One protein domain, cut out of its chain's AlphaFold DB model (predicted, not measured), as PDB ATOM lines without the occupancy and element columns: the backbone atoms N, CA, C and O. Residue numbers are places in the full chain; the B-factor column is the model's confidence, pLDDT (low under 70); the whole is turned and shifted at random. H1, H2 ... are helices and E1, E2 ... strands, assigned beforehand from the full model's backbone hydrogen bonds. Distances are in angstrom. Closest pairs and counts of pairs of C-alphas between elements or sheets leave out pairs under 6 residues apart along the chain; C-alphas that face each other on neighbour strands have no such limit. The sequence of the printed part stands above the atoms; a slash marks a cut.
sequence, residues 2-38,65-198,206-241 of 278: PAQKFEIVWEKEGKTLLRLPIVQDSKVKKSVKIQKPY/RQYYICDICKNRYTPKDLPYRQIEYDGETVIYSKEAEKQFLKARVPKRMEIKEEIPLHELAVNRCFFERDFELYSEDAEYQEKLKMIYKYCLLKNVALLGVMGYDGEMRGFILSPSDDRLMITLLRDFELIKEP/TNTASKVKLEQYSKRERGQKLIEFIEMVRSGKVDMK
ATOM      1  N   PRO A   2     172.685 204.101 165.063       22.69
ATOM      2  CA  PRO A   2     171.818 204.424 163.932       22.69
ATOM      3  C   PRO A   2     171.348 205.880 164.000       22.69
ATOM      4  O   PRO A   2     170.847 206.317 165.034       22.69
ATOM      5  N   ALA A   3     171.471 206.621 162.897       27.28
ATOM      6  CA  ALA A   3     170.834 207.925 162.747       27.28
ATOM      7  C   ALA A   3     169.309 207.746 162.848       27.28
ATOM      8  O   ALA A   3     168.673 207.199 161.944       27.28
ATOM      9  N   GLN A   4     168.734 208.140 163.985       28.39
ATOM     10  CA  GLN A   4     167.292 208.103 164.204       28.39
ATOM     11  C   GLN A   4     166.592 209.085 163.258       28.39
ATOM     12  O   GLN A   4     166.987 210.241 163.113       28.39
ATOM     13  N   LYS A   5     165.566 208.557 162.586       31.22
ATOM     14  CA  LYS A   5     164.696 209.231 161.621       31.22
ATOM     15  C   LYS A   5     163.786 210.221 162.346       31.22
ATOM     16  O   LYS A   5     163.214 209.859 163.370       31.22
ATOM     17  N   PHE A   6     163.574 211.398 161.764       42.38
ATOM     18  CA  PHE A   6     162.504 212.298 162.188       42.38
ATOM     19  C   PHE A   6     161.694 212.823 161.009       42.38
ATOM     20  O   PHE A   6     162.128 212.815 159.856       42.38
ATOM     21  N   GLU A   7     160.473 213.202 161.366       36.66
ATOM     22  CA  GLU A   7     159.291 213.357 160.541       36.66
ATOM     23  C   GLU A   7     158.775 214.797 160.692       36.66
ATOM     24  O   GLU A   7     158.708 215.307 161.811       36.66
ATOM     25  N   ILE A   8     158.434 215.454 159.578       41.94
ATOM     26  CA  ILE A   8     157.641 216.692 159.598       41.94
ATOM     27  C   ILE A   8     156.182 216.280 159.827       41.94
ATOM     28  O   ILE A   8     155.727 215.281 159.276       41.94
ATOM     29  N   VAL A   9     155.444 217.023 160.647       40.31
ATOM     30  CA  VAL A   9     153.989 216.875 160.737       40.31
ATOM     31  C   VAL A   9     153.382 218.250 160.498       40.31
ATOM     32  O   VAL A   9     153.572 219.174 161.283       40.31
ATOM     33  N   TRP A  10     152.717 218.384 159.350       38.03
ATOM     34  CA  TRP A  10     151.795 219.470 159.032       38.03
ATOM     35  C   TRP A  10     150.410 218.833 158.937       38.03
ATOM     36  O   TRP A  10     150.213 217.967 158.082       38.03
ATOM     37  N   GLU A  11     149.498 219.205 159.836       35.03
ATOM     38  CA  GLU A  11     148.104 218.762 159.830       35.03
ATOM     39  C   GLU A  11     147.202 219.936 159.455       35.03
ATOM     40  O   GLU A  11     147.120 220.935 160.166       35.03
ATOM     41  N   LYS A  12     146.485 219.796 158.342       36.56
ATOM     42  CA  LYS A  12     145.293 220.590 158.042       36.56
ATOM     43  C   LYS A  12     144.162 219.591 157.832       36.56
ATOM     44  O   LYS A  12     144.304 218.685 157.015       36.56
ATOM     45  N   GLU A  13     143.098 219.695 158.629       33.44
ATOM     46  CA  GLU A  13     141.941 218.779 158.575       33.44
ATOM     47  C   GLU A  13     142.304 217.289 158.800       33.44
ATOM     48  O   GLU A  13     141.708 216.394 158.203       33.44
ATOM     49  N   GLY A  14     143.304 216.999 159.645       32.66
ATOM     50  CA  GLY A  14     143.681 215.624 160.010       32.66
ATOM     51  C   GLY A  14     144.521 214.860 158.974       32.66
ATOM     52  O   GLY A  14     144.620 213.637 159.058       32.66
ATOM     53  N   LYS A  15     145.131 215.540 157.989       31.05
ATOM     54  CA  LYS A  15     146.040 214.917 157.005       31.05
ATOM     55  C   LYS A  15     147.481 215.405 157.166       31.05
ATOM     56  O   LYS A  15     147.746 216.589 156.984       31.05
ATOM     57  N   THR A  16     148.406 214.480 157.443       37.75
ATOM     58  CA  THR A  16     149.863 214.711 157.469       37.75
ATOM     59  C   THR A  16     150.391 214.963 156.054       37.75
ATOM     60  O   THR A  16     150.367 214.061 155.218       37.75
ATOM     61  N   LEU A  17     150.882 216.172 155.765       39.75
ATOM     62  CA  LEU A  17     151.206 216.576 154.386       39.75
ATOM     63  C   LEU A  17     152.695 216.568 153.995       39.75
ATOM     64  O   LEU A  17     152.990 216.613 152.803       39.75
ATOM     65  N   LEU A  18     153.658 216.457 154.916       43.69
ATOM     66  CA  LEU A  18     155.071 216.346 154.521       43.69
ATOM     67  C   LEU A  18     155.923 215.713 155.610       43.69
ATOM     68  O   LEU A  18     155.719 216.055 156.756       43.69
ATOM     69  N   ARG A  19     156.907 214.871 155.251       47.50
ATOM     70  CA  ARG A  19     157.940 214.312 156.147       47.50
ATOM     71  C   ARG A  19     159.330 214.626 155.572       47.50
ATOM     72  O   ARG A  19     159.626 214.129 154.482       47.50
ATOM     73  N   LEU A  20     160.162 215.426 156.253       50.31
ATOM     74  CA  LEU A  20     161.551 215.708 155.837       50.31
ATOM     75  C   LEU A  20     162.545 215.391 156.975       50.31
ATOM     76  O   LEU A  20     162.411 215.956 158.061       50.31
ATOM     77  N   PRO A  21     163.556 214.536 156.748       48.19
ATOM     78  CA  PRO A  21     164.637 214.304 157.696       48.19
ATOM     79  C   PRO A  21     165.654 215.439 157.601       48.19
ATOM     80  O   PRO A  21     166.130 215.739 156.511       48.19
ATOM     81  N   ILE A  22     166.021 216.039 158.732       49.50
ATOM     82  CA  ILE A  22     167.004 217.126 158.774       49.50
ATOM     83  C   ILE A  22     168.266 216.638 159.453       49.50
ATOM     84  O   ILE A  22     168.212 216.093 160.557       49.50
ATOM     85  N   VAL A  23     169.405 216.834 158.799       49.28
ATOM     86  CA  VAL A  23     170.700 216.412 159.324       49.28
ATOM     87  C   VAL A  23     171.669 217.587 159.232       49.28
ATOM     88  O   VAL A  23     171.862 218.176 158.175       49.28
ATOM     89  N   GLN A  24     172.271 217.943 160.370       44.41
ATOM     90  CA  GLN A  24     173.329 218.963 160.445       44.41
ATOM     91  C   GLN A  24     174.696 218.429 159.981       44.41
ATOM     92  O   GLN A  24     175.618 219.203 159.760       44.41
ATOM     93  N   ASP A  25     174.827 217.108 159.860       41.81
ATOM     94  CA  ASP A  25     176.063 216.390 159.560       41.81
ATOM     95  C   ASP A  25     176.076 215.881 158.105       41.81
ATOM     96  O   ASP A  25     175.156 215.198 157.648       41.81
ATOM     97  N   SER A  26     177.133 216.193 157.356       43.88
ATOM     98  CA  SER A  26     177.207 216.035 155.891       43.88
ATOM     99  C   SER A  26     177.215 214.582 155.386       43.88
ATOM    100  O   SER A  26     177.172 214.350 154.178       43.88
ATOM    101  N   LYS A  27     177.246 213.593 156.289       40.12
ATOM    102  CA  LYS A  27     177.423 212.167 155.966       40.12
ATOM    103  C   LYS A  27     176.132 211.419 155.603       40.12
ATOM    104  O   LYS A  27     176.206 210.259 155.201       40.12
ATOM    105  N   VAL A  28     174.955 212.043 155.714       47.97
ATOM    106  CA  VAL A  28     173.667 211.397 155.391       47.97
ATOM    107  C   VAL A  28     173.149 211.870 154.031       47.97
ATOM    108  O   VAL A  28     172.602 212.962 153.909       47.97
ATOM    109  N   LYS A  29     173.263 211.009 153.009       45.00
ATOM    110  CA  LYS A  29     172.836 211.304 151.624       45.00
ATOM    111  C   LYS A  29     171.340 211.609 151.470       45.00
ATOM    112  O   LYS A  29     170.966 212.325 150.554       45.00
ATOM    113  N   LYS A  30     170.487 211.076 152.351       56.06
ATOM    114  CA  LYS A  30     169.030 211.281 152.326       56.06
ATOM    115  C   LYS A  30     168.594 212.232 153.433       56.06
ATOM    116  O   LYS A  30     168.067 211.785 154.452       56.06
ATOM    117  N   SER A  31     168.876 213.522 153.271       63.50
ATOM    118  CA  SER A  31     168.501 214.534 154.259       63.50
ATOM    119  C   SER A  31     168.368 215.937 153.681       63.50
ATOM    120  O   SER A  31     169.044 216.299 152.721       63.50
ATOM    121  N   VAL A  32     167.504 216.722 154.319       70.31
ATOM    122  CA  VAL A  32     167.492 218.176 154.238       70.31
ATOM    123  C   VAL A  32     168.625 218.716 155.106       70.31
ATOM    124  O   VAL A  32     168.815 218.306 156.254       70.31
ATOM    125  N   LYS A  33     169.375 219.645 154.536       74.50
ATOM    126  CA  LYS A  33     170.535 220.299 155.123       74.50
ATOM    127  C   LYS A  33     170.200 221.763 155.405       74.50
ATOM    128  O   LYS A  33     169.379 222.367 154.716       74.50
ATOM    129  N   ILE A  34     170.841 222.306 156.436       79.25
ATOM    130  CA  ILE A  34     170.752 223.712 156.847       79.25
ATOM    131  C   ILE A  34     172.149 224.311 156.689       79.25
ATOM    132  O   ILE A  34     173.087 223.815 157.315       79.25
ATOM    133  N   GLN A  35     172.295 225.374 155.900       82.75
ATOM    134  CA  GLN A  35     173.568 226.093 155.748       82.75
ATOM    135  C   GLN A  35     173.386 227.602 155.870       82.75
ATOM    136  O   GLN A  35     172.293 228.117 155.656       82.75
ATOM    137  N   LYS A  36     174.454 228.330 156.204       83.62
ATOM    138  CA  LYS A  36     174.417 229.794 156.119       83.62
ATOM    139  C   LYS A  36     174.368 230.204 154.644       83.62
ATOM    140  O   LYS A  36     175.165 229.678 153.869       83.62
ATOM    141  N   PRO A  37     173.480 231.131 154.251       83.31
ATOM    142  CA  PRO A  37     173.387 231.598 152.869       83.31
ATOM    143  C   PRO A  37     174.506 232.600 152.524       83.31
ATOM    144  O   PRO A  37     174.670 232.965 151.364       83.31
ATOM    145  N   TYR A  38     175.269 233.053 153.524       82.25
ATOM    146  CA  TYR A  38     176.378 233.996 153.407       82.25
ATOM    147  C   TYR A  38     177.614 233.476 154.154       82.25
ATOM    148  O   TYR A  38     177.505 232.687 155.097       82.25
ATOM    149  N   ARG A  65     200.569 228.906 170.546       85.31
ATOM    150  CA  ARG A  65     199.539 228.123 171.244       85.31
ATOM    151  C   ARG A  65     199.082 228.845 172.505       85.31
ATOM    152  O   ARG A  65     199.907 229.352 173.260       85.31
ATOM    153  N   GLN A  66     197.775 228.843 172.750       86.25
ATOM    154  CA  GLN A  66     197.181 229.398 173.965       86.25
ATOM    155  C   GLN A  66     197.037 228.312 175.039       86.25
ATOM    156  O   GLN A  66     196.501 227.235 174.773       86.25
ATOM    157  N   TYR A  67     197.481 228.623 176.257       92.44
ATOM    158  CA  TYR A  67     197.354 227.764 177.433       92.44
ATOM    159  C   TYR A  67     196.790 228.559 178.611       92.44
ATOM    160  O   TYR A  67     197.076 229.744 178.761       92.44
ATOM    161  N   TYR A  68     196.028 227.882 179.462       91.69
ATOM    162  CA  TYR A  68     195.668 228.333 180.800       91.69
ATOM    163  C   TYR A  68     196.671 227.758 181.790       91.69
ATOM    164  O   TYR A  68     197.091 226.609 181.651       91.69
ATOM    165  N   ILE A  69     197.055 228.537 182.793       93.62
ATOM    166  CA  ILE A  69     197.976 228.093 183.838       93.62
ATOM    167  C   ILE A  69     197.234 228.200 185.162       93.62
ATOM    168  O   ILE A  69     196.686 229.252 185.470       93.62
ATOM    169  N   CYS A  70     197.177 227.108 185.924       91.19
ATOM    170  CA  CYS A  70     196.599 227.154 187.263       91.19
ATOM    171  C   CYS A  70     197.568 227.867 188.208       91.19
ATOM    172  O   CYS A  70     198.705 227.429 188.371       91.19
ATOM    173  N   ASP A  71     197.123 228.931 188.873       94.50
ATOM    174  CA  ASP A  71     197.990 229.699 189.770       94.50
ATOM    175  C   ASP A  71     198.453 228.915 190.999       94.50
ATOM    176  O   ASP A  71     199.507 229.231 191.551       94.50
ATOM    177  N   ILE A  72     197.722 227.871 191.392       93.81
ATOM    178  CA  ILE A  72     198.046 227.049 192.561       93.81
ATOM    179  C   ILE A  72     199.063 225.967 192.188       93.81
ATOM    180  O   ILE A  72     200.175 225.952 192.708       93.81
ATOM    181  N   CYS A  73     198.709 225.064 191.268       93.38
ATOM    182  CA  CYS A  73     199.558 223.915 190.930       93.38
ATOM    183  C   CYS A  73     200.540 224.176 189.780       93.38
ATOM    184  O   CYS A  73     201.334 223.302 189.454       93.38
ATOM    185  N   LYS A  74     200.477 225.352 189.140       94.06
ATOM    186  CA  LYS A  74     201.315 225.775 187.999       94.06
ATOM    187  C   LYS A  74     201.224 224.888 186.750       94.06
ATOM    188  O   LYS A  74     201.927 225.131 185.768       94.06
ATOM    189  N   ASN A  75     200.315 223.916 186.742       94.50
ATOM    190  CA  ASN A  75     200.057 223.073 185.583       94.50
ATOM    191  C   ASN A  75     199.431 223.879 184.441       94.50
ATOM    192  O   ASN A  75     198.659 224.816 184.662       94.50
ATOM    193  N   ARG A  76     199.770 223.477 183.213       92.81
ATOM    194  CA  ARG A  76     199.272 224.074 181.972       92.81
ATOM    195  C   ARG A  76     198.135 223.234 181.406       92.81
ATOM    196  O   ARG A  76     198.256 222.018 181.314       92.81
ATOM    197  N   TYR A  77     197.081 223.907 180.971       90.62
ATOM    198  CA  TYR A  77     195.870 223.308 180.426       90.62
ATOM    199  C   TYR A  77     195.519 223.968 179.096       90.62
ATOM    200  O   TYR A  77     195.637 225.181 178.928       90.62
ATOM    201  N   THR A  78     195.046 223.188 178.137       89.62
ATOM    202  CA  THR A  78     194.337 223.708 176.965       89.62
ATOM    203  C   THR A  78     192.848 223.873 177.298       89.62
ATOM    204  O   THR A  78     192.363 223.268 178.256       89.62
ATOM    205  N   PRO A  79     192.061 224.634 176.509       81.50
ATOM    206  CA  PRO A  79     190.613 224.718 176.720       81.50
ATOM    207  C   PRO A  79     189.896 223.353 176.784       81.50
ATOM    208  O   PRO A  79     188.844 223.246 177.416       81.50
ATOM    209  N   LYS A  80     190.446 222.321 176.123       82.94
ATOM    210  CA  LYS A  80     189.902 220.953 176.101       82.94
ATOM    211  C   LYS A  80     190.169 220.185 177.399       82.94
ATOM    212  O   LYS A  80     189.387 219.302 177.730       82.94
ATOM    213  N   ASP A  81     191.213 220.553 178.140       85.56
ATOM    214  CA  ASP A  81     191.622 219.894 179.389       85.56
ATOM    215  C   ASP A  81     190.832 220.392 180.610       85.56
ATOM    216  O   ASP A  81     191.052 219.932 181.726       85.56
ATOM    217  N   LEU A  82     189.910 221.342 180.409       88.06
ATOM    218  CA  LEU A  82     189.086 221.954 181.451       88.06
ATOM    219  C   LEU A  82     187.625 221.489 181.306       88.06
ATOM    220  O   LEU A  82     186.815 222.202 180.698       88.06
ATOM    221  N   PRO A  83     187.267 220.293 181.821       88.94
ATOM    222  CA  PRO A  83     185.942 219.703 181.634       88.94
ATOM    223  C   PRO A  83     184.874 220.311 182.545       88.94
ATOM    224  O   PRO A  83     183.691 220.141 182.270       88.94
ATOM    225  N   TYR A  84     185.265 221.032 183.598       90.94
ATOM    226  CA  TYR A  84     184.344 221.598 184.579       90.94
ATOM    227  C   TYR A  84     184.082 223.091 184.346       90.94
ATOM    228  O   TYR A  84     184.883 223.799 183.725       90.94
ATOM    229  N   ARG A  85     182.939 223.561 184.837       88.88
ATOM    230  CA  ARG A  85     182.556 224.969 184.965       88.88
ATOM    231  C   ARG A  85     182.151 225.242 186.405       88.88
ATOM    232  O   ARG A  85     181.679 224.342 187.090       88.88
ATOM    233  N   GLN A  86     182.327 226.490 186.813       90.62
ATOM    234  CA  GLN A  86     181.877 227.016 188.091       90.62
ATOM    235  C   GLN A  86     180.906 228.166 187.823       90.62
ATOM    236  O   GLN A  86     181.172 228.998 186.953       90.62
ATOM    237  N   ILE A  87     179.799 228.199 188.558       91.25
ATOM    238  CA  ILE A  87     178.823 229.290 188.545       91.25
ATOM    239  C   ILE A  87     178.398 229.609 189.980       91.25
ATOM    240  O   ILE A  87     178.348 228.714 190.824       91.25
ATOM    241  N   GLU A  88     178.101 230.875 190.249       90.38
ATOM    242  CA  GLU A  88     177.403 231.277 191.470       90.38
ATOM    243  C   GLU A  88     175.896 231.287 191.207       90.38
ATOM    244  O   GLU A  88     175.428 231.920 190.258       90.38
ATOM    245  N   TYR A  89     175.140 230.566 192.034       86.69
ATOM    246  CA  TYR A  89     173.686 230.465 191.945       86.69
ATOM    247  C   TYR A  89     173.094 230.423 193.356       86.69
ATOM    248  O   TYR A  89     173.554 229.646 194.187       86.69
ATOM    249  N   ASP A  90     172.115 231.284 193.645       85.88
ATOM    250  CA  ASP A  90     171.516 231.456 194.983       85.88
ATOM    251  C   ASP A  90     172.534 231.682 196.125       85.88
ATOM    252  O   ASP A  90     172.313 231.278 197.264       85.88
ATOM    253  N   GLY A  91     173.668 232.330 195.836       85.56
ATOM    254  CA  GLY A  91     174.729 232.568 196.826       85.56
ATOM    255  C   GLY A  91     175.618 231.351 197.117       85.56
ATOM    256  O   GLY A  91     176.503 231.434 197.965       85.56
ATOM    257  N   GLU A  92     175.429 230.242 196.400       85.44
ATOM    258  CA  GLU A  92     176.258 229.043 196.494       85.44
ATOM    259  C   GLU A  92     177.111 228.856 195.236       85.44
ATOM    260  O   GLU A  92     176.725 229.203 194.117       85.44
ATOM    261  N   THR A  93     178.297 228.271 195.415       90.69
ATOM    262  CA  THR A  93     179.153 227.872 194.293       90.69
ATOM    263  C   THR A  93     178.745 226.489 193.795       90.69
ATOM    264  O   THR A  93     178.896 225.502 194.512       90.69
ATOM    265  N   VAL A  94     178.301 226.403 192.541       89.25
ATOM    266  CA  VAL A  94     177.988 225.134 191.873       89.25
ATOM    267  C   VAL A  94     179.064 224.823 190.837       89.25
ATOM    268  O   VAL A  94     179.347 225.629 189.948       89.25
ATOM    269  N   ILE A  95     179.662 223.635 190.939       89.94
ATOM    270  CA  ILE A  95     180.655 223.126 189.987       89.94
ATOM    271  C   ILE A  95     180.051 221.945 189.235       89.94
ATOM    272  O   ILE A  95     179.524 221.020 189.846       89.94
ATOM    273  N   TYR A  96     180.140 221.955 187.907       88.25
ATOM    274  CA  TYR A  96     179.545 220.917 187.067       88.25
ATOM    275  C   TYR A  96     180.385 220.615 185.821       88.25
ATOM    276  O   TYR A  96     181.234 221.405 185.410       88.25
ATOM    277  N   SER A  97     180.162 219.450 185.204       89.88
ATOM    278  CA  SER A  97     180.833 219.038 183.962       89.88
ATOM    279  C   SER A  97     180.143 219.625 182.729       89.88
ATOM    280  O   SER A  97     178.924 219.524 182.584       89.88
ATOM    281  N   LYS A  98     180.931 220.163 181.788       87.50
ATOM    282  CA  LYS A  98     180.465 220.637 180.473       87.50
ATOM    283  C   LYS A  98     179.769 219.534 179.676       87.50
ATOM    284  O   LYS A  98     178.846 219.819 178.918       87.50
ATOM    285  N   GLU A  99     180.217 218.286 179.816       85.25
ATOM    286  CA  GLU A  99     179.599 217.172 179.093       85.25
ATOM    287  C   GLU A  99     178.261 216.780 179.723       85.25
ATOM    288  O   GLU A  99     177.308 216.548 178.987       85.25
ATOM    289  N   ALA A 100     178.147 216.813 181.055       84.88
ATOM    290  CA  ALA A 100     176.881 216.564 181.745       84.88
ATOM    291  C   ALA A 100     175.823 217.621 181.381       84.88
ATOM    292  O   ALA A 100     174.700 217.265 181.033       84.88
ATOM    293  N   GLU A 101     176.200 218.908 181.362       86.81
ATOM    294  CA  GLU A 101     175.337 220.001 180.881       86.81
ATOM    295  C   GLU A 101     174.864 219.724 179.444       86.81
ATOM    296  O   GLU A 101     173.673 219.752 179.134       86.81
ATOM    297  N   LYS A 102     175.804 219.394 178.553       83.19
ATOM    298  CA  LYS A 102     175.519 219.122 177.144       83.19
ATOM    299  C   LYS A 102     174.613 217.906 176.951       83.19
ATOM    300  O   LYS A 102     173.722 217.959 176.105       83.19
ATOM    301  N   GLN A 103     174.828 216.823 177.690       82.50
ATOM    302  CA  GLN A 103     173.985 215.628 177.643       82.50
ATOM    303  C   GLN A 103     172.583 215.919 178.175       82.50
ATOM    304  O   GLN A 103     171.610 215.564 177.514       82.50
ATOM    305  N   PHE A 104     172.474 216.636 179.295       83.25
ATOM    306  CA  PHE A 104     171.194 217.035 179.874       83.25
ATOM    307  C   PHE A 104     170.357 217.866 178.893       83.25
ATOM    308  O   PHE A 104     169.200 217.539 178.619       83.25
ATOM    309  N   LEU A 105     170.967 218.894 178.293       77.56
ATOM    310  CA  LEU A 105     170.299 219.754 177.315       77.56
ATOM    311  C   LEU A 105     169.938 218.991 176.029       77.56
ATOM    312  O   LEU A 105     168.860 219.187 175.471       77.56
ATOM    313  N   LYS A 106     170.801 218.083 175.553       72.06
ATOM    314  CA  LYS A 106     170.548 217.313 174.322       72.06
ATOM    315  C   LYS A 106     169.511 216.205 174.486       72.06
ATOM    316  O   LYS A 106     168.732 215.997 173.560       72.06
ATOM    317  N   ALA A 107     169.501 215.490 175.610       66.25
ATOM    318  CA  ALA A 107     168.630 214.330 175.819       66.25
ATOM    319  C   ALA A 107     167.137 214.694 175.801       66.25
ATOM    320  O   ALA A 107     166.295 213.859 175.481       66.25
ATOM    321  N   ARG A 108     166.805 215.949 176.116       67.69
ATOM    322  CA  ARG A 108     165.421 216.407 176.277       67.69
ATOM    323  C   ARG A 108     164.832 217.109 175.058       67.69
ATOM    324  O   ARG A 108     163.662 217.484 175.092       67.69
ATOM    325  N   VAL A 109     165.606 217.308 173.990       69.38
ATOM    326  CA  VAL A 109     165.155 218.114 172.850       69.38
ATOM    327  C   VAL A 109     164.966 217.257 171.606       69.38
ATOM    328  O   VAL A 109     165.946 216.772 171.032       69.38
ATOM    329  N   PRO A 110     163.715 217.077 171.146       67.69
ATOM    330  CA  PRO A 110     163.451 216.302 169.951       67.69
ATOM    331  C   PRO A 110     164.007 217.035 168.726       67.69
ATOM    332  O   PRO A 110     163.682 218.194 168.471       67.69
ATOM    333  N   LYS A 111     164.818 216.340 167.925       68.62
ATOM    334  CA  LYS A 111     165.357 216.850 166.654       68.62
ATOM    335  C   LYS A 111     164.305 216.768 165.544       68.62
ATOM    336  O   LYS A 111     164.463 216.027 164.578       68.62
ATOM    337  N   ARG A 112     163.204 217.498 165.705       70.25
ATOM    338  CA  ARG A 112     162.101 217.574 164.737       70.25
ATOM    339  C   ARG A 112     161.746 219.022 164.434       70.25
ATOM    340  O   ARG A 112     161.958 219.875 165.289       70.25
ATOM    341  N   MET A 113     161.199 219.264 163.246       75.44
ATOM    342  CA  MET A 113     160.565 220.526 162.858       75.44
ATOM    343  C   MET A 113     159.055 220.329 162.818       75.44
ATOM    344  O   MET A 113     158.571 219.367 162.226       75.44
ATOM    345  N   GLU A 114     158.320 221.257 163.414       77.50
ATOM    346  CA  GLU A 114     156.864 221.250 163.419       77.50
ATOM    347  C   GLU A 114     156.346 222.607 162.953       77.50
ATOM    348  O   GLU A 114     156.698 223.633 163.535       77.50
ATOM    349  N   ILE A 115     155.525 222.609 161.904       81.94
ATOM    350  CA  ILE A 115     154.864 223.819 161.414       81.94
ATOM    351  C   ILE A 115     153.600 224.023 162.229       81.94
ATOM    352  O   ILE A 115     152.779 223.119 162.348       81.94
ATOM    353  N   LYS A 116     153.468 225.213 162.798       84.69
ATOM    354  CA  LYS A 116     152.370 225.581 163.680       84.69
ATOM    355  C   LYS A 116     151.346 226.418 162.942       84.69
ATOM    356  O   LYS A 116     150.161 226.125 163.022       84.69
ATOM    357  N   GLU A 117     151.804 227.425 162.202       84.38
ATOM    358  CA  GLU A 117     150.918 228.428 161.621       84.38
ATOM    359  C   GLU A 117     151.444 229.012 160.307       84.38
ATOM    360  O   GLU A 117     152.629 228.918 159.983       84.38
ATOM    361  N   GLU A 118     150.544 229.658 159.569       89.12
ATOM    362  CA  GLU A 118     150.870 230.518 158.432       89.12
ATOM    363  C   GLU A 118     150.886 231.984 158.881       89.12
ATOM    364  O   GLU A 118     150.011 232.427 159.633       89.12
ATOM    365  N   ILE A 119     151.871 232.743 158.402       90.38
ATOM    366  CA  ILE A 119     152.008 234.182 158.649       90.38
ATOM    367  C   ILE A 119     152.111 234.920 157.313       90.38
ATOM    368  O   ILE A 119     152.956 234.555 156.498       90.38
ATOM    369  N   PRO A 120     151.317 235.974 157.063       92.38
ATOM    370  CA  PRO A 120     151.456 236.777 155.852       92.38
ATOM    371  C   PRO A 120     152.848 237.414 155.730       92.38
ATOM    372  O   PRO A 120     153.356 237.995 156.689       92.38
ATOM    373  N   LEU A 121     153.457 237.374 154.538       91.50
ATOM    374  CA  LEU A 121     154.833 237.870 154.349       91.50
ATOM    375  C   LEU A 121     154.995 239.361 154.695       91.50
ATOM    376  O   LEU A 121     156.021 239.762 155.241       91.50
ATOM    377  N   HIS A 122     153.974 240.183 154.448       89.50
ATOM    378  CA  HIS A 122     154.008 241.608 154.793       89.50
ATOM    379  C   HIS A 122     154.054 241.857 156.313       89.50
ATOM    380  O   HIS A 122     154.651 242.838 156.756       89.50
ATOM    381  N   GLU A 123     153.487 240.956 157.126       89.25
ATOM    382  CA  GLU A 123     153.537 241.057 158.589       89.25
ATOM    383  C   GLU A 123     154.918 240.684 159.150       89.25
ATOM    384  O   GLU A 123     155.283 241.125 160.239       89.25
ATOM    385  N   LEU A 124     155.729 239.924 158.407       88.62
ATOM    386  CA  LEU A 124     157.113 239.646 158.793       88.62
ATOM    387  C   LEU A 124     158.008 240.880 158.674       88.62
ATOM    388  O   LEU A 124     158.846 241.112 159.544       88.62
ATOM    389  N   ALA A 125     157.812 241.697 157.634       84.81
ATOM    390  CA  ALA A 125     158.617 242.897 157.400       84.81
ATOM    391  C   ALA A 125     158.539 243.886 158.578       84.81
ATOM    392  O   ALA A 125     159.554 244.454 158.989       84.81
ATOM    393  N   VAL A 126     157.347 244.037 159.168       86.38
ATOM    394  CA  VAL A 126     157.120 244.903 160.338       86.38
ATOM    395  C   VAL A 126     157.587 244.273 161.658       86.38
ATOM    396  O   VAL A 126     157.874 244.997 162.605       86.38
ATOM    397  N   ASN A 127     157.746 242.946 161.711       88.75
ATOM    398  CA  ASN A 127     158.182 242.193 162.895       88.75
ATOM    399  C   ASN A 127     159.639 241.690 162.802       88.75
ATOM    400  O   ASN A 127     160.039 240.763 163.507       88.75
ATOM    401  N   ARG A 128     160.483 242.319 161.973       88.94
ATOM    402  CA  ARG A 128     161.883 241.898 161.754       88.94
ATOM    403  C   ARG A 128     162.755 241.840 163.018       88.94
ATOM    404  O   ARG A 128     163.802 241.202 163.013       88.94
ATOM    405  N   CYS A 129     162.369 242.520 164.102       90.69
ATOM    406  CA  CYS A 129     163.099 242.488 165.374       90.69
ATOM    407  C   CYS A 129     163.134 241.090 166.013       90.69
ATOM    408  O   CYS A 129     164.053 240.796 166.782       90.69
ATOM    409  N   PHE A 130     162.188 240.220 165.646       93.81
ATOM    410  CA  PHE A 130     162.157 238.823 166.059       93.81
ATOM    411  C   PHE A 130     163.188 237.956 165.332       93.81
ATOM    412  O   PHE A 130     163.375 236.812 165.726       93.81
ATOM    413  N   PHE A 131     163.873 238.434 164.292       93.94
ATOM    414  CA  PHE A 131     164.795 237.596 163.520       93.94
ATOM    415  C   PHE A 131     166.199 237.596 164.152       93.94
ATOM    416  O   PHE A 131     166.736 238.633 164.562       93.94
ATOM    417  N   GLU A 132     166.790 236.406 164.300       92.19
ATOM    418  CA  GLU A 132     168.149 236.243 164.833       92.19
ATOM    419  C   GLU A 132     169.155 235.859 163.751       92.19
ATOM    420  O   GLU A 132     170.196 236.505 163.640       92.19
ATOM    421  N   ARG A 133     168.896 234.774 163.014       88.81
ATOM    422  CA  ARG A 133     169.834 234.215 162.034       88.81
ATOM    423  C   ARG A 133     169.087 233.533 160.909       88.81
ATOM    424  O   ARG A 133     168.147 232.784 161.178       88.81
ATOM    425  N   ASP A 134     169.617 233.700 159.711       90.75
ATOM    426  CA  ASP A 134     169.060 233.126 158.500       90.75
ATOM    427  C   ASP A 134     169.906 231.949 158.029       90.75
ATOM    428  O   ASP A 134     171.141 231.979 158.050       90.75
ATOM    429  N   PHE A 135     169.223 230.905 157.585       89.00
ATOM    430  CA  PHE A 135     169.827 229.745 156.959       89.00
ATOM    431  C   PHE A 135     169.053 229.372 155.699       89.00
ATOM    432  O   PHE A 135     167.861 229.637 155.577       89.00
ATOM    433  N   GLU A 136     169.727 228.719 154.770       88.75
ATOM    434  CA  GLU A 136     169.119 228.089 153.610       88.75
ATOM    435  C   GLU A 136     168.787 226.626 153.918       88.75
ATOM    436  O   GLU A 136     169.604 225.907 154.508       88.75
ATOM    437  N   LEU A 137     167.603 226.184 153.480       86.38
ATOM    438  CA  LEU A 137     167.232 224.773 153.418       86.38
ATOM    439  C   LEU A 137     167.416 224.217 152.011       86.38
ATOM    440  O   LEU A 137     166.825 224.713 151.055       86.38
ATOM    441  N   TYR A 138     168.158 223.118 151.909       83.94
ATOM    442  CA  TYR A 138     168.391 222.419 150.647       83.94
ATOM    443  C   TYR A 138     168.514 220.910 150.863       83.94
ATOM    444  O   TYR A 138     168.662 220.441 151.991       83.94
ATOM    445  N   SER A 139     168.447 220.122 149.792       84.31
ATOM    446  CA  SER A 139     168.674 218.679 149.841       84.31
ATOM    447  C   SER A 139     169.441 218.205 148.608       84.31
ATOM    448  O   SER A 139     169.164 218.625 147.490       84.31
ATOM    449  N   GLU A 140     170.377 217.277 148.811       81.88
ATOM    450  CA  GLU A 140     171.032 216.537 147.715       81.88
ATOM    451  C   GLU A 140     170.183 215.354 147.227       81.88
ATOM    452  O   GLU A 140     170.387 214.838 146.130       81.88
ATOM    453  N   ASP A 141     169.214 214.920 148.030       83.56
ATOM    454  CA  ASP A 141     168.235 213.912 147.643       83.56
ATOM    455  C   ASP A 141     167.104 214.570 146.840       83.56
ATOM    456  O   ASP A 141     166.475 215.528 147.305       83.56
ATOM    457  N   ALA A 142     166.860 214.048 145.635       83.62
ATOM    458  CA  ALA A 142     165.916 214.608 144.672       83.62
ATOM    459  C   ALA A 142     164.464 214.616 145.176       83.62
ATOM    460  O   ALA A 142     163.724 215.553 144.877       83.62
ATOM    461  N   GLU A 143     164.059 213.613 145.961       81.88
ATOM    462  CA  GLU A 143     162.709 213.542 146.525       81.88
ATOM    463  C   GLU A 143     162.495 214.692 147.515       81.88
ATOM    464  O   GLU A 143     161.501 215.418 147.452       81.88
ATOM    465  N   TYR A 144     163.456 214.895 148.417       78.50
ATOM    466  CA  TYR A 144     163.389 215.976 149.396       78.50
ATOM    467  C   TYR A 144     163.575 217.352 148.765       78.50
ATOM    468  O   TYR A 144     162.910 218.298 149.184       78.50
ATOM    469  N   GLN A 145     164.397 217.464 147.724       84.06
ATOM    470  CA  GLN A 145     164.535 218.708 146.978       84.06
ATOM    471  C   GLN A 145     163.208 219.110 146.323       84.06
ATOM    472  O   GLN A 145     162.823 220.277 146.378       84.06
ATOM    473  N   GLU A 146     162.465 218.159 145.752       81.56
ATOM    474  CA  GLU A 146     161.157 218.453 145.162       81.56
ATOM    475  C   GLU A 146     160.129 218.862 146.226       81.56
ATOM    476  O   GLU A 146     159.390 219.829 146.044       81.56
ATOM    477  N   LYS A 147     160.151 218.218 147.397       80.50
ATOM    478  CA  LYS A 147     159.325 218.618 148.546       80.50
ATOM    479  C   LYS A 147     159.636 220.039 149.038       80.50
ATOM    480  O   LYS A 147     158.711 220.802 149.311       80.50
ATOM    481  N   LEU A 148     160.913 220.424 149.119       84.75
ATOM    482  CA  LEU A 148     161.311 221.796 149.467       84.75
ATOM    483  C   LEU A 148     160.810 222.807 148.424       84.75
ATOM    484  O   LEU A 148     160.272 223.849 148.796       84.75
ATOM    485  N   LYS A 149     160.892 222.479 147.127       84.94
ATOM    486  CA  LYS A 149     160.311 223.315 146.062       84.94
ATOM    487  C   LYS A 149     158.794 223.444 146.178       84.94
ATOM    488  O   LYS A 149     158.258 224.506 145.870       84.94
ATOM    489  N   MET A 150     158.087 222.394 146.601       83.19
ATOM    490  CA  MET A 150     156.643 222.472 146.842       83.19
ATOM    491  C   MET A 150     156.317 223.449 147.973       83.19
ATOM    492  O   MET A 150     155.437 224.287 147.796       83.19
ATOM    493  N   ILE A 151     157.051 223.393 149.093       84.88
ATOM    494  CA  ILE A 151     156.904 224.362 150.193       84.88
ATOM    495  C   ILE A 151     157.175 225.781 149.688       84.88
ATOM    496  O   ILE A 151     156.375 226.684 149.920       84.88
ATOM    497  N   TYR A 152     158.278 225.968 148.964       88.50
ATOM    498  CA  TYR A 152     158.657 227.251 148.384       88.50
ATOM    499  C   TYR A 152     157.546 227.833 147.498       88.50
ATOM    500  O   TYR A 152     157.092 228.956 147.719       88.50
ATOM    501  N   LYS A 153     157.034 227.037 146.548       83.38
ATOM    502  CA  LYS A 153     155.927 227.429 145.664       83.38
ATOM    503  C   LYS A 153     154.653 227.740 146.446       83.38
ATOM    504  O   LYS A 153     153.978 228.709 146.121       83.38
ATOM    505  N   TYR A 154     154.328 226.940 147.462       85.00
ATOM    506  CA  TYR A 154     153.167 227.174 148.319       85.00
ATOM    507  C   TYR A 154     153.242 228.547 148.991       85.00
ATOM    508  O   TYR A 154     152.311 229.340 148.867       85.00
ATOM    509  N   CYS A 155     154.372 228.840 149.637       86.50
ATOM    510  CA  CYS A 155     154.599 230.096 150.341       86.50
ATOM    511  C   CYS A 155     154.512 231.307 149.400       86.50
ATOM    512  O   CYS A 155     153.830 232.281 149.713       86.50
ATOM    513  N   LEU A 156     155.127 231.215 148.212       88.31
ATOM    514  CA  LEU A 156     155.045 232.258 147.185       88.31
ATOM    515  C   LEU A 156     153.611 232.494 146.703       88.31
ATOM    516  O   LEU A 156     153.134 233.625 146.714       88.31
ATOM    517  N   LEU A 157     152.907 231.434 146.292       86.81
ATOM    518  CA  LEU A 157     151.557 231.542 145.726       86.81
ATOM    519  C   LEU A 157     150.536 232.057 146.742       86.81
ATOM    520  O   LEU A 157     149.585 232.743 146.372       86.81
ATOM    521  N   LYS A 158     150.705 231.696 148.016       85.12
ATOM    522  CA  LYS A 158     149.824 232.126 149.105       85.12
ATOM    523  C   LYS A 158     150.247 233.446 149.743       85.12
ATOM    524  O   LYS A 158     149.472 233.987 150.523       85.12
ATOM    525  N   ASN A 159     151.418 233.978 149.394       91.88
ATOM    526  CA  ASN A 159     152.010 235.157 150.021       91.88
ATOM    527  C   ASN A 159     152.130 235.017 151.556       91.88
ATOM    528  O   ASN A 159     151.845 235.946 152.319       91.88
ATOM    529  N   VAL A 160     152.537 233.826 152.005       89.88
ATOM    530  CA  VAL A 160     152.711 233.472 153.423       89.88
ATOM    531  C   VAL A 160     154.092 232.880 153.678       89.88
ATOM    532  O   VAL A 160     154.735 232.347 152.780       89.88
ATOM    533  N   ALA A 161     154.517 232.934 154.929       93.00
ATOM    534  CA  ALA A 161     155.575 232.125 155.501       93.00
ATOM    535  C   ALA A 161     154.986 231.110 156.485       93.00
ATOM    536  O   ALA A 161     153.862 231.270 156.968       93.00
ATOM    537  N   LEU A 162     155.762 230.082 156.815       90.75
ATOM    538  CA  LEU A 162     155.368 229.060 157.778       90.75
ATOM    539  C   LEU A 162     156.107 229.277 159.099       90.75
ATOM    540  O   LEU A 162     157.332 229.182 159.151       90.75
ATOM    541  N   LEU A 163     155.363 229.546 160.166       90.19
ATOM    542  CA  LEU A 163     155.877 229.607 161.529       90.19
ATOM    543  C   LEU A 163     155.890 228.209 162.131       90.19
ATOM    544  O   LEU A 163     154.900 227.480 162.067       90.19
ATOM    545  N   GLY A 164     157.005 227.839 162.746       88.12
ATOM    546  CA  GLY A 164     157.146 226.554 163.402       88.12
ATOM    547  C   GLY A 164     158.123 226.563 164.563       88.12
ATOM    548  O   GLY A 164     158.694 227.590 164.924       88.12
ATOM    549  N   VAL A 165     158.310 225.385 165.148       86.69
ATOM    550  CA  VAL A 165     159.265 225.130 166.232       86.69
ATOM    551  C   VAL A 165     160.153 223.945 165.891       86.69
ATOM    552  O   VAL A 165     159.700 222.966 165.293       86.69
ATOM    553  N   MET A 166     161.427 224.015 166.270       83.69
ATOM    554  CA  MET A 166     162.372 222.938 166.012       83.69
ATOM    555  C   MET A 166     163.410 222.738 167.098       83.69
ATOM    556  O   MET A 166     163.836 223.695 167.734       83.69
ATOM    557  N   GLY A 167     163.877 221.504 167.261       78.62
ATOM    558  CA  GLY A 167     165.038 221.229 168.101       78.62
ATOM    559  C   GLY A 167     166.325 221.735 167.451       78.62
ATOM    560  O   GLY A 167     166.752 221.193 166.431       78.62
ATOM    561  N   TYR A 168     166.967 222.738 168.046       77.25
ATOM    562  CA  TYR A 168     168.231 223.305 167.579       77.25
ATOM    563  C   TYR A 168     169.132 223.657 168.766       77.25
ATOM    564  O   TYR A 168     168.704 224.329 169.695       77.25
ATOM    565  N   ASP A 169     170.387 223.199 168.735       71.81
ATOM    566  CA  ASP A 169     171.402 223.467 169.772       71.81
ATOM    567  C   ASP A 169     170.969 223.136 171.220       71.81
ATOM    568  O   ASP A 169     171.280 223.850 172.169       71.81
ATOM    569  N   GLY A 170     170.240 222.030 171.405       71.50
ATOM    570  CA  GLY A 170     169.815 221.584 172.740       71.50
ATOM    571  C   GLY A 170     168.645 222.378 173.329       71.50
ATOM    572  O   GLY A 170     168.399 222.298 174.528       71.50
ATOM    573  N   GLU A 171     167.892 223.109 172.502       78.62
ATOM    574  CA  GLU A 171     166.635 223.762 172.879       78.62
ATOM    575  C   GLU A 171     165.593 223.686 171.746       78.62
ATOM    576  O   GLU A 171     165.932 223.474 170.581       78.62
ATOM    577  N   MET A 172     164.308 223.838 172.083       84.06
ATOM    578  CA  MET A 172     163.272 224.081 171.077       84.06
ATOM    579  C   MET A 172     163.316 225.556 170.688       84.06
ATOM    580  O   MET A 172     163.347 226.426 171.554       84.06
ATOM    581  N   ARG A 173     163.330 225.836 169.388       87.19
ATOM    582  CA  ARG A 173     163.459 227.177 168.828       87.19
ATOM    583  C   ARG A 173     162.354 227.456 167.831       87.19
ATOM    584  O   ARG A 173     162.137 226.652 166.925       87.19
ATOM    585  N   GLY A 174     161.713 228.612 167.963       91.88
ATOM    586  CA  GLY A 174     160.856 229.152 166.918       91.88
ATOM    587  C   GLY A 174     161.646 229.439 165.643       91.88
ATOM    588  O   GLY A 174     162.794 229.893 165.701       91.88
ATOM    589  N   PHE A 175     161.032 229.185 164.495       93.12
ATOM    590  CA  PHE A 175     161.578 229.533 163.189       93.12
ATOM    591  C   PHE A 175     160.481 230.001 162.233       93.12
ATOM    592  O   PHE A 175     159.313 229.646 162.379       93.12
ATOM    593  N   ILE A 176     160.888 230.736 161.205       95.12
ATOM    594  CA  ILE A 176     160.065 231.097 160.054       95.12
ATOM    595  C   ILE A 176     160.655 230.450 158.807       95.12
ATOM    596  O   ILE A 176     161.843 230.613 158.540       95.12
ATOM    597  N   LEU A 177     159.833 229.735 158.038       93.38
ATOM    598  CA  LEU A 177     160.153 229.335 156.672       93.38
ATOM    599  C   LEU A 177     159.554 230.323 155.694       93.38
ATOM    600  O   LEU A 177     158.334 230.435 155.602       93.38
ATOM    601  N   SER A 178     160.407 230.996 154.939       93.75
ATOM    602  CA  SER A 178     159.991 231.991 153.960       93.75
ATOM    603  C   SER A 178     160.683 231.756 152.619       93.75
ATOM    604  O   SER A 178     161.852 231.362 152.582       93.75
ATOM    605  N   PRO A 179     159.988 231.994 151.499       92.88
ATOM    606  CA  PRO A 179     160.627 232.010 150.199       92.88
ATOM    607  C   PRO A 179     161.497 233.273 150.086       92.88
ATOM    608  O   PRO A 179     161.081 234.353 150.499       92.88
ATOM    609  N   SER A 180     162.706 233.116 149.554       89.75
ATOM    610  CA  SER A 180     163.546 234.204 149.030       89.75
ATOM    611  C   SER A 180     163.535 234.151 147.495       89.75
ATOM    612  O   SER A 180     162.792 233.355 146.935       89.75
ATOM    613  N   ASP A 181     164.339 234.958 146.806       83.75
ATOM    614  CA  ASP A 181     164.335 235.048 145.336       83.75
ATOM    615  C   ASP A 181     164.596 233.699 144.635       83.75
ATOM    616  O   ASP A 181     163.975 233.385 143.618       83.75
ATOM    617  N   ASP A 182     165.509 232.885 145.174       84.94
ATOM    618  CA  ASP A 182     165.976 231.639 144.554       84.94
ATOM    619  C   ASP A 182     165.978 230.422 145.496       84.94
ATOM    620  O   ASP A 182     166.293 229.308 145.067       84.94
ATOM    621  N   ARG A 183     165.631 230.602 146.776       90.00
ATOM    622  CA  ARG A 183     165.801 229.568 147.808       90.00
ATOM    623  C   ARG A 183     164.769 229.645 148.927       90.00
ATOM    624  O   ARG A 183     164.161 230.686 149.173       90.00
ATOM    625  N   LEU A 184     164.596 228.531 149.637       91.06
ATOM    626  CA  LEU A 184     163.780 228.477 150.847       91.06
ATOM    627  C   LEU A 184     164.648 228.805 152.066       91.06
ATOM    628  O   LEU A 184     165.612 228.098 152.368       91.06
ATOM    629  N   MET A 185     164.281 229.870 152.770       93.56
ATOM    630  CA  MET A 185     164.984 230.348 153.953       93.56
ATOM    631  C   MET A 185     164.329 229.815 155.217       93.56
ATOM    632  O   MET A 185     163.105 229.794 155.322       93.56
ATOM    633  N   ILE A 186     165.149 229.435 156.194       92.50
ATOM    634  CA  ILE A 186     164.744 229.232 157.579       92.50
ATOM    635  C   ILE A 186     165.387 230.310 158.452       92.50
ATOM    636  O   ILE A 186     166.606 230.388 158.587       92.50
ATOM    637  N   THR A 187     164.549 231.141 159.057       94.38
ATOM    638  CA  THR A 187     164.954 232.232 159.945       94.38
ATOM    639  C   THR A 187     164.688 231.823 161.382       94.38
ATOM    640  O   THR A 187     163.545 231.545 161.741       94.38
ATOM    641  N   LEU A 188     165.716 231.775 162.227       92.88
ATOM    642  CA  LEU A 188     165.534 231.493 163.649       92.88
ATOM    643  C   LEU A 188     164.979 232.711 164.380       92.88
ATOM    644  O   LEU A 188     165.483 233.824 164.211       92.88
ATOM    645  N   LEU A 189     164.016 232.474 165.269       94.69
ATOM    646  CA  LEU A 189     163.448 233.526 166.100       94.69
ATOM    647  C   LEU A 189     164.341 233.840 167.311       94.69
ATOM    648  O   LEU A 189     164.866 232.956 168.007       94.69
ATOM    649  N   ARG A 190     164.531 235.133 167.554       93.00
ATOM    650  CA  ARG A 190     165.112 235.715 168.761       93.00
ATOM    651  C   ARG A 190     164.139 235.541 169.912       93.00
ATOM    652  O   ARG A 190     162.951 235.691 169.695       93.00
ATOM    653  N   ASP A 191     164.651 235.281 171.109       90.94
ATOM    654  CA  ASP A 191     163.811 235.337 172.303       90.94
ATOM    655  C   ASP A 191     163.150 236.716 172.434       90.94
ATOM    656  O   ASP A 191     163.856 237.731 172.406       90.94
ATOM    657  N   PHE A 192     161.822 236.762 172.543       90.75
ATOM    658  CA  PHE A 192     161.104 238.033 172.620       90.75
ATOM    659  C   PHE A 192     161.471 238.815 173.885       90.75
ATOM    660  O   PHE A 192     161.498 240.041 173.842       90.75
ATOM    661  N   GLU A 193     161.854 238.127 174.968       89.75
ATOM    662  CA  GLU A 193     162.305 238.756 176.217       89.75
ATOM    663  C   GLU A 193     163.607 239.564 176.024       89.75
ATOM    664  O   GLU A 193     163.928 240.448 176.815       89.75
ATOM    665  N   LEU A 194     164.352 239.310 174.938       90.25
ATOM    666  CA  LEU A 194     165.564 240.048 174.568       90.25
ATOM    667  C   LEU A 194     165.302 241.186 173.567       90.25
ATOM    668  O   LEU A 194     166.235 241.910 173.192       90.25
ATOM    669  N   ILE A 195     164.067 241.341 173.085       89.38
ATOM    670  CA  ILE A 195     163.692 242.422 172.173       89.38
ATOM    671  C   ILE A 195     163.463 243.680 173.005       89.38
ATOM    672  O   ILE A 195     162.544 243.768 173.810       89.38
ATOM    673  N   LYS A 196     164.327 244.677 172.805       87.38
ATOM    674  CA  LYS A 196     164.210 245.964 173.491       87.38
ATOM    675  C   LYS A 196     163.015 246.745 172.963       87.38
ATOM    676  O   LYS A 196     162.771 246.762 171.754       87.38
ATOM    677  N   GLU A 197     162.356 247.460 173.863       83.88
ATOM    678  CA  GLU A 197     161.336 248.430 173.489       83.88
ATOM    679  C   GLU A 197     161.923 249.529 172.584       83.88
ATOM    680  O   GLU A 197     163.097 249.910 172.724       83.88
ATOM    681  N   PRO A 198     161.130 250.033 171.622       82.38
ATOM    682  CA  PRO A 198     161.549 251.147 170.788       82.38
ATOM    683  C   PRO A 198     161.783 252.389 171.655       82.38
ATOM    684  O   PRO A 198     160.965 252.745 172.492       82.38
ATOM    685  N   THR A 206     148.608 249.098 166.183       52.47
ATOM    686  CA  THR A 206     148.399 247.661 165.990       52.47
ATOM    687  C   THR A 206     149.490 246.717 166.485       52.47
ATOM    688  O   THR A 206     150.454 246.374 165.808       52.47
ATOM    689  N   ASN A 207     149.212 246.176 167.669       57.44
ATOM    690  CA  ASN A 207     149.513 244.795 167.999       57.44
ATOM    691  C   ASN A 207     148.930 243.902 166.880       57.44
ATOM    692  O   ASN A 207     147.721 243.669 166.837       57.44
ATOM    693  N   THR A 208     149.745 243.516 165.897       70.81
ATOM    694  CA  THR A 208     149.292 242.660 164.793       70.81
ATOM    695  C   THR A 208     149.087 241.241 165.310       70.81
ATOM    696  O   THR A 208     149.812 240.783 166.194       70.81
ATOM    697  N   ALA A 209     148.109 240.512 164.766       80.50
ATOM    698  CA  ALA A 209     147.868 239.122 165.154       80.50
ATOM    699  C   ALA A 209     149.140 238.260 165.015       80.50
ATOM    700  O   ALA A 209     149.365 237.368 165.831       80.50
ATOM    701  N   SER A 210     150.017 238.561 164.048       85.44
ATOM    702  CA  SER A 210     151.312 237.882 163.920       85.44
ATOM    703  C   SER A 210     152.308 238.215 165.022       85.44
ATOM    704  O   SER A 210     153.094 237.339 165.367       85.44
ATOM    705  N   LYS A 211     152.287 239.417 165.615       87.81
ATOM    706  CA  LYS A 211     153.180 239.746 166.738       87.81
ATOM    707  C   LYS A 211     152.920 238.820 167.926       87.81
ATOM    708  O   LYS A 211     153.856 238.210 168.429       87.81
ATOM    709  N   VAL A 212     151.651 238.633 168.293       88.75
ATOM    710  CA  VAL A 212     151.245 237.722 169.382       88.75
ATOM    711  C   VAL A 212     151.720 236.290 169.111       88.75
ATOM    712  O   VAL A 212     152.275 235.635 169.993       88.75
ATOM    713  N   LYS A 213     151.569 235.814 167.869       90.00
ATOM    714  CA  LYS A 213     152.055 234.487 167.456       90.00
ATOM    715  C   LYS A 213     153.577 234.390 167.549       90.00
ATOM    716  O   LYS A 213     154.111 233.423 168.086       90.00
ATOM    717  N   LEU A 214     154.295 235.390 167.043       92.38
ATOM    718  CA  LEU A 214     155.754 235.419 167.090       92.38
ATOM    719  C   LEU A 214     156.263 235.422 168.534       92.38
ATOM    720  O   LEU A 214     157.175 234.661 168.835       92.38
ATOM    721  N   GLU A 215     155.654 236.187 169.440       92.69
ATOM    722  CA  GLU A 215     155.970 236.163 170.878       92.69
ATOM    723  C   GLU A 215     155.772 234.765 171.472       92.69
ATOM    724  O   GLU A 215     156.694 234.213 172.078       92.69
ATOM    725  N   GLN A 216     154.620 234.141 171.213       90.38
ATOM    726  CA  GLN A 216     154.301 232.803 171.710       90.38
ATOM    727  C   GLN A 216     155.346 231.749 171.308       90.38
ATOM    728  O   GLN A 216     155.729 230.918 172.130       90.38
ATOM    729  N   TYR A 217     155.806 231.766 170.054       90.31
ATOM    730  CA  TYR A 217     156.715 230.744 169.520       90.31
ATOM    731  C   TYR A 217     158.202 231.116 169.595       90.31
ATOM    732  O   TYR A 217     159.058 230.291 169.267       90.31
ATOM    733  N   SER A 218     158.532 232.334 170.023       91.12
ATOM    734  CA  SER A 218     159.917 232.799 170.150       91.12
ATOM    735  C   SER A 218     160.491 232.677 171.560       91.12
ATOM    736  O   SER A 218     161.718 232.670 171.696       91.12
ATOM    737  N   LYS A 219     159.637 232.532 172.581       87.69
ATOM    738  CA  LYS A 219     160.053 232.331 173.974       87.69
ATOM    739  C   LYS A 219     161.028 231.164 174.096       87.69
ATOM    740  O   LYS A 219     160.721 230.050 173.665       87.69
ATOM    741  N   ARG A 220     162.189 231.395 174.716       84.56
ATOM    742  CA  ARG A 220     163.170 230.328 174.955       84.56
ATOM    743  C   ARG A 220     163.096 229.812 176.376       84.56
ATOM    744  O   ARG A 220     163.030 230.556 177.343       84.56
ATOM    745  N   GLU A 221     163.213 228.497 176.501       76.56
ATOM    746  CA  GLU A 221     163.264 227.816 177.798       76.56
ATOM    747  C   GLU A 221     164.701 227.523 178.251       76.56
ATOM    748  O   GLU A 221     164.902 226.931 179.308       76.56
ATOM    749  N   ARG A 222     165.731 227.872 177.465       74.12
ATOM    750  CA  ARG A 222     167.117 227.465 177.762       74.12
ATOM    751  C   ARG A 222     167.621 227.983 179.102       74.12
ATOM    752  O   ARG A 222     168.290 227.231 179.803       74.12
ATOM    753  N   GLY A 223     167.274 229.217 179.476       76.44
ATOM    754  CA  GLY A 223     167.594 229.756 180.800       76.44
ATOM    755  C   GLY A 223     166.970 228.919 181.919       76.44
ATOM    756  O   GLY A 223     167.668 228.499 182.835       76.44
ATOM    757  N   GLN A 224     165.686 228.578 181.786       81.00
ATOM    758  CA  GLN A 224     164.972 227.733 182.749       81.00
ATOM    759  C   GLN A 224     165.539 226.309 182.810       81.00
ATOM    760  O   GLN A 224     165.710 225.767 183.895       81.00
ATOM    761  N   LYS A 225     165.905 225.712 181.669       80.88
ATOM    762  CA  LYS A 225     166.528 224.376 181.616       80.88
ATOM    763  C   LYS A 225     167.923 224.354 182.224       80.88
ATOM    764  O   LYS A 225     168.305 223.355 182.824       80.88
ATOM    765  N   LEU A 226     168.686 225.435 182.069       83.31
ATOM    766  CA  LEU A 226     169.980 225.570 182.727       83.31
ATOM    767  C   LEU A 226     169.807 225.705 184.244       83.31
ATOM    768  O   LEU A 226     170.550 225.071 184.984       83.31
ATOM    769  N   ILE A 227     168.811 226.468 184.698       87.25
ATOM    770  CA  ILE A 227     168.452 226.552 186.119       87.25
ATOM    771  C   ILE A 227     168.053 225.170 186.654       87.25
ATOM    772  O   ILE A 227     168.628 224.722 187.640       87.25
ATOM    773  N   GLU A 228     167.170 224.445 185.959       87.94
ATOM    774  CA  GLU A 228     166.778 223.079 186.333       87.94
ATOM    775  C   GLU A 228     168.004 222.158 186.437       87.94
ATOM    776  O   GLU A 228     168.155 221.414 187.404       87.94
ATOM    777  N   PHE A 229     168.922 222.237 185.471       88.38
ATOM    778  CA  PHE A 229     170.172 221.483 185.510       88.38
ATOM    779  C   PHE A 229     171.017 221.831 186.743       88.38
ATOM    780  O   PHE A 229     171.461 220.924 187.449       88.38
ATOM    781  N   ILE A 230     171.214 223.120 187.033       88.94
ATOM    782  CA  ILE A 230     171.976 223.593 188.199       88.94
ATOM    783  C   ILE A 230     171.329 223.098 189.500       88.94
ATOM    784  O   ILE A 230     172.028 222.586 190.374       88.94
ATOM    785  N   GLU A 231     170.004 223.164 189.620       89.12
ATOM    786  CA  GLU A 231     169.266 222.658 190.782       89.12
ATOM    787  C   GLU A 231     169.378 221.134 190.935       89.12
ATOM    788  O   GLU A 231     169.497 220.615 192.052       89.12
ATOM    789  N   MET A 232     169.378 220.391 189.827       88.00
ATOM    790  CA  MET A 232     169.589 218.944 189.846       88.00
ATOM    791  C   MET A 232     171.028 218.575 190.230       88.00
ATOM    792  O   MET A 232     171.222 217.585 190.936       88.00
ATOM    793  N   VAL A 233     172.026 219.369 189.826       88.12
ATOM    794  CA  VAL A 233     173.414 219.216 190.294       88.12
ATOM    795  C   VAL A 233     173.496 219.515 191.793       88.12
ATOM    796  O   VAL A 233     174.005 218.685 192.542       88.12
ATOM    797  N   ARG A 234     172.923 220.639 192.253       85.31
ATOM    798  CA  ARG A 234     172.901 221.033 193.675       85.31
ATOM    799  C   ARG A 234     172.243 219.972 194.557       85.31
ATOM    800  O   ARG A 234     172.734 219.668 195.636       85.31
ATOM    801  N   SER A 235     171.145 219.382 194.092       85.81
ATOM    802  CA  SER A 235     170.426 218.332 194.825       85.81
ATOM    803  C   SER A 235     171.042 216.930 194.694       85.81
ATOM    804  O   SER A 235     170.480 215.978 195.234       85.81
ATOM    805  N   GLY A 236     172.166 216.778 193.981       80.12
ATOM    806  CA  GLY A 236     172.861 215.498 193.793       80.12
ATOM    807  C   GLY A 236     172.135 214.501 192.881       80.12
ATOM    808  O   GLY A 236     172.451 213.315 192.896       80.12
ATOM    809  N   LYS A 237     171.148 214.956 192.099       76.12
ATOM    810  CA  LYS A 237     170.329 214.114 191.206       76.12
ATOM    811  C   LYS A 237     170.951 213.889 189.828       76.12
ATOM    812  O   LYS A 237     170.506 212.998 189.109       76.12
ATOM    813  N   VAL A 238     171.939 214.694 189.440       68.56
ATOM    814  CA  VAL A 238     172.768 214.433 188.255       68.56
ATOM    815  C   VAL A 238     173.996 213.659 188.708       68.56
ATOM    816  O   VAL A 238     174.826 214.197 189.437       68.56
ATOM    817  N   ASP A 239     174.119 212.408 188.267       58.75
ATOM    818  CA  ASP A 239     175.344 211.647 188.490       58.75
ATOM    819  C   ASP A 239     176.476 212.309 187.690       58.75
ATOM    820  O   ASP A 239     176.427 212.423 186.463       58.75
ATOM    821  N   MET A 240     177.485 212.814 188.398       58.00
ATOM    822  CA  MET A 240     178.636 213.491 187.796       58.00
ATOM    823  C   MET A 240     179.619 212.523 187.134       58.00
ATOM    824  O   MET A 240     180.642 212.960 186.593       58.00
ATOM    825  N   LYS A 241     179.330 211.216 187.150       47.25
ATOM    826  CA  LYS A 241     180.063 210.224 186.370       47.25
ATOM    827  C   LYS A 241     179.848 210.481 184.885       47.25
ATOM    828  O   LYS A 241     178.911 210.004 184.259       47.25
TER     829      LYS A 241
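Overview. This is residues 2 to 38, 65 to 198 and 206 to 241 of the 278 residues of an uncharacterized protein of Thermoplasmatales archaeon (UniProt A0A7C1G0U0). A strongly twisted sheet of six strands makes the main body, with the long helix H3 packed on one face and H4 and the short H2 on the other, three layers in all. At one end of this body lies a smaller lobe, where the hairpin E2 and E3 packs with the helices H1 and H5, and residues 65 to 83, with no named element, lie beyond the hairpin. The printed part has 207 residues with five named helices and eight named strands, in the order E1 E2 E3 H1 E4 H2 E5 H3 E6 E7 E8 H4 H5; the class is mixed, helices and strands. The large sheet runs E1, E5, E8, E7, E6, E4 and the small one E2, E3, both antiparallel throughout. The whole is loose, with a radius of gyration of the C-alphas of 20.8 A and spans of 66 by 45 by 38 A.

Along the chain. Begin with the large sheet at C-alpha 32, at (167.492, 218.176, 154.238), where E1 starts and runs to residue 35. Next across the sheet comes E5, residues 131 to 139, 23.7 A long, then E8, residues 184 to 189, 16.1 A. E7, residues 171 to 179, is 24.9 A long, and E6, residues 160 to 168, is 23.3 A and bends by 53 degrees at residue 165. E4, residues 113 to 120, is 19.9 A and bends by 62 degrees at residue 116. Find H3 from C-alpha 142 at (165.916, 214.608, 144.672) to residue 158, 24.2 A. H2 is residues 121 to 126, and H4 is residues 209 to 218, 14.5 A. In the small lobe look for E2, residues 84 to 89, 15.7 A; E3, residues 92 to 97, 16.7 A; and H1, residues 98 to 107, 14.2 A. H5, residues 222 to 234, is 18.1 A and ends at C-alpha 234, (172.901, 221.033, 193.675).

Arrangement. In the large sheet E1 and E4 are the edge strands. Look at N 33 and O 138, 2.8 A, between E1 and E5, and at N 135 and O 186, 2.8 A, between E5 and E8. E6, E7 and E8 form a meander, each strand the antiparallel neighbour of the one before; N 187 and O 176 are 2.8 A apart, and so are N 166 and O 173. E6 and E4 have N 161 and O 119 at 2.7 A. H3 is on the sheet at a height of 7.9 A and runs along the strands, at 6 degrees to E5 on the local plane; its closest C-alphas to E5 are those of Gln 145 and Ser 139, 5.0 A. H2 lies on the opposite face from H3, at a height of 9.1 A. H4 is on the sheet too, at a height of 8.4 A, with the C-alphas of Ser 218 and Gly 174 of E7 5.0 A apart. H5 only grazes this sheet, with residues 222 to 225. H5 touches H1 with residues 225 to 229 alone, at a steep tilt of 60 degrees, opposite ways; the closest C-alphas, of Phe 229 and Glu 101, are 7.1 A apart. The hairpin E2 and E3 has N 87 and O 94 at 3.0 A, and the closest C-alphas of E3 and H5, those of Val 94 and Arg 234, are 6.8 A apart. In H1, H3, H4 and H5 every O i to N i+4 pair is within hydrogen-bond range; H2 has 0 of 2, but 2 of 3 O i to N i+3 pairs.

Size, cuts and confidence. The C-alphas farthest apart are those of Glu 13 and Lys 74, 66.6 A. Residues 39 to 64 are not printed, and C-alphas 38 and 65 stand 29.8 A apart across that cut; residues 199 to 205 are missing too, with 14.4 A from C-alpha 198 to C-alpha 206. The links printed whole are tight. The mean pLDDT of the printed part is 78.6, and the residues under 70 are 2 to 31, 107 to 111, 206 to 207 and 238 to 241.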